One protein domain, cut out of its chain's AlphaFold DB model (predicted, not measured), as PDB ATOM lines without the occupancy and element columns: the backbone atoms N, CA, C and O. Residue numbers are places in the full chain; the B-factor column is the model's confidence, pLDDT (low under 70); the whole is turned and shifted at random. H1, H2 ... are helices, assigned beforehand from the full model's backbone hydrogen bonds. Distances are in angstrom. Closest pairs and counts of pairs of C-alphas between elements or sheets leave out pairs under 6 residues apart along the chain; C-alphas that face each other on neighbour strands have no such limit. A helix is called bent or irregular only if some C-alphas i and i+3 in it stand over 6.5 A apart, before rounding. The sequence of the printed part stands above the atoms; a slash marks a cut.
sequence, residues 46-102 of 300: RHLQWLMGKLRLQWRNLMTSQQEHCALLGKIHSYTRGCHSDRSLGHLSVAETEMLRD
ATOM      1  N   ARG A  46     134.804 105.527 106.850       81.75
ATOM      2  CA  ARG A  46     135.663 105.042 105.760       81.75
ATOM      3  C   ARG A  46     134.966 103.985 104.905       81.75
ATOM      4  O   ARG A  46     135.124 103.991 103.684       81.75
ATOM      5  N   HIS A  47     134.149 103.124 105.510       81.19
ATOM      6  CA  HIS A  47     133.369 102.120 104.789       81.19
ATOM      7  C   HIS A  47     132.282 102.762 103.916       81.19
ATOM      8  O   HIS A  47     132.136 102.407 102.743       81.19
ATOM      9  N   LEU A  48     131.579 103.777 104.434       82.62
ATOM     10  CA  LEU A  48     130.601 104.541 103.647       82.62
ATOM     11  C   LEU A  48     131.262 105.304 102.491       82.62
ATOM     12  O   LEU A  48     130.749 105.305 101.369       82.62
ATOM     13  N   GLN A  49     132.429 105.907 102.730       84.75
ATOM     14  CA  GLN A  49     133.212 106.560 101.677       84.75
ATOM     15  C   GLN A  49     133.650 105.567 100.589       84.75
ATOM     16  O   GLN A  49     133.581 105.894  99.400       84.75
ATOM     17  N   TRP A  50     134.027 104.342 100.965       91.25
ATOM     18  CA  TRP A  50     134.368 103.278 100.019       91.25
ATOM     19  C   TRP A  50     133.161 102.819  99.187       91.25
ATOM     20  O   TRP A  50     133.265 102.740  97.959       91.25
ATOM     21  N   LEU A  51     131.998 102.590  99.810       86.25
ATOM     22  CA  LEU A  51     130.762 102.231  99.099       86.25
ATOM     23  C   LEU A  51     130.328 103.326  98.122       86.25
ATOM     24  O   LEU A  51     129.978 103.035  96.976       86.25
ATOM     25  N   MET A  52     130.421 104.591  98.534       87.69
ATOM     26  CA  MET A  52     130.141 105.731  97.663       87.69
ATOM     27  C   MET A  52     131.125 105.799  96.485       87.69
ATOM     28  O   MET A  52     130.717 106.065  95.354       87.69
ATOM     29  N   GLY A  53     132.411 105.514  96.715       91.94
ATOM     30  CA  GLY A  53     133.410 105.386  95.651       91.94
ATOM     31  C   GLY A  53     133.075 104.263  94.666       91.94
ATOM     32  O   GLY A  53     133.122 104.472  93.450       91.94
ATOM     33  N   LYS A  54     132.650 103.103  95.177       92.56
ATOM     34  CA  LYS A  54     132.228 101.954  94.366       92.56
ATOM     35  C   LYS A  54     131.007 102.292  93.510       92.56
ATOM     36  O   LYS A  54     131.034 102.039  92.311       92.56
ATOM     37  N   LEU A  55     129.984 102.931  94.081       91.69
ATOM     38  CA  LEU A  55     128.798 103.392  93.346       91.69
ATOM     39  C   LEU A  55     129.151 104.391  92.242       91.69
ATOM     40  O   LEU A  55     128.686 104.245  91.114       91.69
ATOM     41  N   ARG A  56     130.019 105.366  92.528       92.50
ATOM     42  CA  ARG A  56     130.484 106.333  91.518       92.50
ATOM     43  C   ARG A  56     131.225 105.647  90.373       92.50
ATOM     44  O   ARG A  56     131.036 106.032  89.222       92.50
ATOM     45  N   LEU A  57     132.051 104.643  90.671       93.62
ATOM     46  CA  LEU A  57     132.739 103.866  89.642       93.62
ATOM     47  C   LEU A  57     131.747 103.057  88.797       93.62
ATOM     48  O   LEU A  57     131.819 103.112  87.574       93.62
ATOM     49  N   GLN A  58     130.787 102.374  89.429       91.75
ATOM     50  CA  GLN A  58     129.748 101.617  88.719       91.75
ATOM     51  C   GLN A  58     128.892 102.519  87.825       91.75
ATOM     52  O   GLN A  58     128.641 102.183  86.671       91.75
ATOM     53  N   TRP A  59     128.512 103.700  88.316       88.12
ATOM     54  CA  TRP A  59     127.771 104.679  87.525       88.12
ATOM     55  C   TRP A  59     128.575 105.161  86.310       88.12
ATOM     56  O   TRP A  59     128.045 105.212  85.204       88.12
ATOM     57  N   ARG A  60     129.873 105.445  86.480       95.94
ATOM     58  CA  ARG A  60     130.751 105.816  85.357       95.94
ATOM     59  C   ARG A  60     130.858 104.690  84.332       95.94
ATOM     60  O   ARG A  60     130.728 104.971  83.148       95.94
ATOM     61  N   ASN A  61     131.022 103.446  84.778       91.62
ATOM     62  CA  ASN A  61     131.091 102.279  83.896       91.62
ATOM     63  C   ASN A  61     129.784 102.060  83.116       91.62
ATOM     64  O   ASN A  61     129.808 101.717  81.935       91.62
ATOM     65  N   LEU A  62     128.634 102.279  83.758       94.56
ATOM     66  CA  LEU A  62     127.336 102.208  83.092       94.56
ATOM     67  C   LEU A  62     127.211 103.293  82.016       94.56
ATOM     68  O   LEU A  62     126.809 102.999  80.893       94.56
ATOM     69  N   MET A  63     127.606 104.528  82.334       92.50
ATOM     70  CA  MET A  63     127.582 105.636  81.378       92.50
ATOM     71  C   MET A  63     128.516 105.393  80.187       92.50
ATOM     72  O   MET A  63     128.123 105.668  79.055       92.50
ATOM     73  N   THR A  64     129.720 104.850  80.404       92.00
ATOM     74  CA  THR A  64     130.628 104.502  79.297       92.00
ATOM     75  C   THR A  64     130.060 103.374  78.440       92.00
ATOM     76  O   THR A  64     130.067 103.490  77.220       92.00
ATOM     77  N   SER A  65     129.472 102.340  79.051       86.56
ATOM     78  CA  SER A  65     128.798 101.254  78.323       86.56
ATOM     79  C   SER A  65     127.621 101.766  77.482       86.56
ATOM     80  O   SER A  65     127.481 101.419  76.308       86.56
ATOM     81  N   GLN A  66     126.808 102.675  78.030       87.06
ATOM     82  CA  GLN A  66     125.714 103.295  77.284       87.06
ATOM     83  C   GLN A  66     126.230 104.143  76.111       87.06
ATOM     84  O   GLN A  66     125.663 104.095  75.020       87.06
ATOM     85  N   GLN A  67     127.323 104.887  76.303       91.31
ATOM     86  CA  GLN A  67     127.964 105.655  75.230       91.31
ATOM     87  C   GLN A  67     128.513 104.749  74.120       91.31
ATOM     88  O   GLN A  67     128.307 105.043  72.941       91.31
ATOM     89  N   GLU A  68     129.161 103.641  74.477       92.31
ATOM     90  CA  GLU A  68     129.638 102.635  73.523       92.31
ATOM     91  C   GLU A  68     128.478 102.014  72.744       92.31
ATOM     92  O   GLU A  68     128.536 101.930  71.515       92.31
ATOM     93  N   HIS A  69     127.385 101.666  73.429       84.38
ATOM     94  CA  HIS A  69     126.173 101.159  72.793       84.38
ATOM     95  C   HIS A  69     125.597 102.168  71.790       84.38
ATOM     96  O   HIS A  69     125.352 101.818  70.635       84.38
ATOM     97  N   CYS A  70     125.457 103.440  72.177       80.44
ATOM     98  CA  CYS A  70     125.009 104.503  71.276       80.44
ATOM     99  C   CYS A  70     125.947 104.694  70.072       80.44
ATOM    100  O   CYS A  70     125.476 104.911  68.953       80.44
ATOM    101  N   ALA A  71     127.264 104.597  70.271       89.94
ATOM    102  CA  ALA A  71     128.243 104.713  69.192       89.94
ATOM    103  C   ALA A  71     128.150 103.542  68.200       89.94
ATOM    104  O   ALA A  71     128.192 103.753  66.985       89.94
ATOM    105  N   LEU A  72     127.991 102.313  68.701       84.75
ATOM    106  CA  LEU A  72     127.782 101.121  67.878       84.75
ATOM    107  C   LEU A  72     126.463 101.197  67.107       84.75
ATOM    108  O   LEU A  72     126.453 100.950  65.902       84.75
ATOM    109  N   LEU A  73     125.382 101.622  67.763       77.94
ATOM    110  CA  LEU A  73     124.084 101.836  67.126       77.94
ATOM    111  C   LEU A  73     124.184 102.877  65.999       77.94
ATOM    112  O   LEU A  73     123.694 102.656  64.893       77.94
ATOM    113  N   GLY A  74     124.896 103.982  66.245       78.12
ATOM    114  CA  GLY A  74     125.169 105.004  65.235       78.12
ATOM    115  C   GLY A  74     125.929 104.459  64.022       78.12
ATOM    116  O   GLY A  74     125.579 104.783  62.886       78.12
ATOM    117  N   LYS A  75     126.921 103.584  64.238       85.69
ATOM    118  CA  LYS A  75     127.634 102.896  63.149       85.69
ATOM    119  C   LYS A  75     126.705 101.974  62.362       85.69
ATOM    120  O   LYS A  75     126.690 102.060  61.137       85.69
ATOM    121  N   ILE A  76     125.898 101.153  63.038       77.50
ATOM    122  CA  ILE A  76     124.923 100.263  62.384       77.50
ATOM    123  C   ILE A  76     123.973 101.081  61.509       77.50
ATOM    124  O   ILE A  76     123.868 100.805  60.318       77.50
ATOM    125  N   HIS A  77     123.369 102.142  62.051       72.38
ATOM    126  CA  HIS A  77     122.476 103.022  61.291       72.38
ATOM    127  C   HIS A  77     123.161 103.715  60.109       72.38
ATOM    128  O   HIS A  77     122.510 103.974  59.099       72.38
ATOM    129  N   SER A  78     124.457 104.021  60.210       76.12
ATOM    130  CA  SER A  78     125.209 104.581  59.084       76.12
ATOM    131  C   SER A  78     125.442 103.559  57.967       76.12
ATOM    132  O   SER A  78     125.304 103.907  56.798       76.12
ATOM    133  N   TYR A  79     125.733 102.301  58.317       72.38
ATOM    134  CA  TYR A  79     126.014 101.240  57.348       72.38
ATOM    135  C   TYR A  79     124.760 100.670  56.689       72.38
ATOM    136  O   TYR A  79     124.821 100.252  55.538       72.38
ATOM    137  N   THR A  80     123.623 100.665  57.384       69.31
ATOM    138  CA  THR A  80     122.361 100.129  56.851       69.31
ATOM    139  C   THR A  80     121.494 101.190  56.175       69.31
ATOM    140  O   THR A  80     120.351 100.910  55.799       69.31
ATOM    141  N   ARG A  81     122.016 102.415  56.005       67.69
ATOM    142  CA  ARG A  81     121.248 103.542  55.477       67.69
ATOM    143  C   ARG A  81     120.804 103.296  54.034       67.69
ATOM    144  O   ARG A  81     121.633 103.186  53.141       67.69
ATOM    145  N   GLY A  82     119.491 103.294  53.799       64.44
ATOM    146  CA  GLY A  82     118.907 103.157  52.456       64.44
ATOM    147  C   GLY A  82     118.783 101.723  51.924       64.44
ATOM    148  O   GLY A  82     118.436 101.545  50.762       64.44
ATOM    149  N   CYS A  83     119.027 100.705  52.751       62.78
ATOM    150  CA  CYS A  83     118.902  99.298  52.359       62.78
ATOM    151  C   CYS A  83     117.467  98.733  52.485       62.78
ATOM    152  O   CYS A  83     117.256  97.555  52.220       62.78
ATOM    153  N   HIS A  84     116.483  99.547  52.886       64.88
ATOM    154  CA  HIS A  84     115.097  99.123  53.107       64.88
ATOM    155  C   HIS A  84     114.201  99.412  51.883       64.88
ATOM    156  O   HIS A  84     114.388 100.409  51.185       64.88
ATOM    157  N   SER A  85     113.201  98.556  51.632       56.91
ATOM    158  CA  SER A  85     112.279  98.685  50.481       56.91
ATOM    159  C   SER A  85     111.322  99.882  50.605       56.91
ATOM    160  O   SER A  85     110.927 100.496  49.615       56.91
ATOM    161  N   ASP A  86     110.958 100.232  51.839       61.28
ATOM    162  CA  ASP A  86     110.201 101.438  52.188       61.28
ATOM    163  C   ASP A  86     111.133 102.651  52.351       61.28
ATOM    164  O   ASP A  86     111.971 102.679  53.253       61.28
ATOM    165  N   ARG A  87     110.957 103.679  51.509       57.97
ATOM    166  CA  ARG A  87     111.752 104.925  51.522       57.97
ATOM    167  C   ARG A  87     111.553 105.775  52.780       57.97
ATOM    168  O   ARG A  87     112.356 106.675  53.024       57.97
ATOM    169  N   SER A  88     110.499 105.524  53.557       61.00
ATOM    170  CA  SER A  88     110.291 106.172  54.859       61.00
ATOM    171  C   SER A  88     111.205 105.601  55.952       61.00
ATOM    172  O   SER A  88     111.455 106.252  56.973       61.00
ATOM    173  N   LEU A  89     111.756 104.405  55.725       55.88
ATOM    174  CA  LEU A  89     112.641 103.714  56.644       55.88
ATOM    175  C   LEU A  89     114.079 103.869  56.156       55.88
ATOM    176  O   LEU A  89     114.542 103.249  55.207       55.88
ATOM    177  N   GLY A  90     114.804 104.763  56.824       61.09
ATOM    178  CA  GLY A  90     116.191 105.063  56.497       61.09
ATOM    179  C   GLY A  90     117.192 103.961  56.853       61.09
ATOM    180  O   GLY A  90     118.371 104.236  56.705       61.09
ATOM    181  N   HIS A  91     116.777 102.783  57.339       68.75
ATOM    182  CA  HIS A  91     117.639 101.638  57.668       68.75
ATOM    183  C   HIS A  91     116.866 100.309  57.673       68.75
ATOM    184  O   HIS A  91     115.641 100.319  57.764       68.75
ATOM    185  N   LEU A  92     117.597  99.190  57.589       66.38
ATOM    186  CA  LEU A  92     117.069  97.828  57.771       66.38
ATOM    187  C   LEU A  92     116.556  97.619  59.200       66.38
ATOM    188  O   LEU A  92     117.217  98.054  60.148       66.38
ATOM    189  N   SER A  93     115.435  96.917  59.343       70.88
ATOM    190  CA  SER A  93     114.922  96.438  60.632       70.88
ATOM    191  C   SER A  93     115.814  95.340  61.219       70.88
ATOM    192  O   SER A  93     116.542  94.659  60.488       70.88
ATOM    193  N   VAL A  94     115.727  95.119  62.537       72.25
ATOM    194  CA  VAL A  94     116.484  94.046  63.216       72.25
ATOM    195  C   VAL A  94     116.241  92.687  62.551       72.25
ATOM    196  O   VAL A  94     117.199  91.996  62.211       72.25
ATOM    197  N   ALA A  95     114.984  92.358  62.249       71.81
ATOM    198  CA  ALA A  95     114.623  91.106  61.586       71.81
ATOM    199  C   ALA A  95     115.252  90.973  60.186       71.81
ATOM    200  O   ALA A  95     115.730  89.904  59.817       71.81
ATOM    201  N   GLU A  96     115.311  92.057  59.408       73.19
ATOM    202  CA  GLU A  96     115.966  92.040  58.094       73.19
ATOM    203  C   GLU A  96     117.487  91.921  58.217       73.19
ATOM    204  O   GLU A  96     118.112  91.208  57.432       73.19
ATOM    205  N   THR A  97     118.101  92.567  59.213       73.62
ATOM    206  CA  THR A  97     119.540  92.393  59.465       73.62
ATOM    207  C   THR A  97     119.876  90.974  59.915       73.62
ATOM    208  O   THR A  97     120.897  90.431  59.498       73.62
ATOM    209  N   GLU A  98     119.006  90.342  60.705       73.88
ATOM    210  CA  GLU A  98     119.135  88.938  61.096       73.88
ATOM    211  C   GLU A  98     118.959  88.008  59.891       73.88
ATOM    212  O   GLU A  98     119.762  87.095  59.714       73.88
ATOM    213  N   MET A  99     118.009  88.293  58.993       71.69
ATOM    214  CA  MET A  99     117.850  87.555  57.733       71.69
ATOM    215  C   MET A  99     119.061  87.682  56.796       71.69
ATOM    216  O   MET A  99     119.375  86.735  56.080       71.69
ATOM    217  N   LEU A 100     119.743  88.832  56.774       73.12
ATOM    218  CA  LEU A 100     120.991  88.994  56.013       73.12
ATOM    219  C   LEU A 100     122.172  88.273  56.671       73.12
ATOM    220  O   LEU A 100     123.101  87.857  55.978       73.12
ATOM    221  N   ARG A 101     122.153  88.146  58.000       82.19
ATOM    222  CA  ARG A 101     123.194  87.463  58.773       82.19
ATOM    223  C   ARG A 101     123.070  85.940  58.695       82.19
ATOM    224  O   ARG A 101     124.096  85.268  58.742       82.19
ATOM    225  N   ASP A 102     121.848  85.426  58.563       83.19
ATOM    226  CA  ASP A 102     121.531  84.002  58.410       83.19
ATOM    227  C   ASP A 102     120.728  83.742  57.113       83.19
ATOM    228  O   ASP A 102     119.486  83.730  57.118       83.19
TER     229      ASP A 102
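This is residues 46 to 102 of the 300 residues of the protein "tubulin epsilon and delta complex protein 1" of Vulpes vulpes (UniProt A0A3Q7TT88). What does the model look like, going along it from the first printed residue? One long helix, H1, makes a rod, with residues 46 to 75 sticking out free; at its far end a looping link, residues 80 to 93, leads to a short helix, H2, set off from it. What is it made of? The printed part has 57 residues with two named helices, H1 then H2, and no named strand; its class is all helix. How large is its outline? It is extended, with a radius of gyration of the C-alphas of 18.9 A and spans of 60 by 22 by 14 A.

Where does H1 run? H1, residues 46 to 79, goes from C-alpha 46 at (135.663, 105.042, 105.760) to C-alpha 79 at (126.014, 101.240, 57.348), 49.5 A. Where is H2? H2 is residues 94 to 101, 10.4 A from first to last C-alpha, and C-alpha 101 is at (123.194, 87.463, 58.773).

Do the two helices touch? H1 and H2 are apart, with no C-alpha of the one within 8 A of the other. What joins them? A long link of 14 residues, 80 to 93, lies between them. Are the helix backbones well formed? In H1 and H2 every O i to N i+4 pair is within hydrogen-bond range, and neither helix is bent.

Which C-alphas are farthest apart? Those of Arg 46 and Ser 85, at 60.4 A. Is there a cut? The printed part has no cut from residue 46 to 102. Where is confidence low? Residues 80 to 92 have pLDDT under 70, while the mean of the printed part is 79.0.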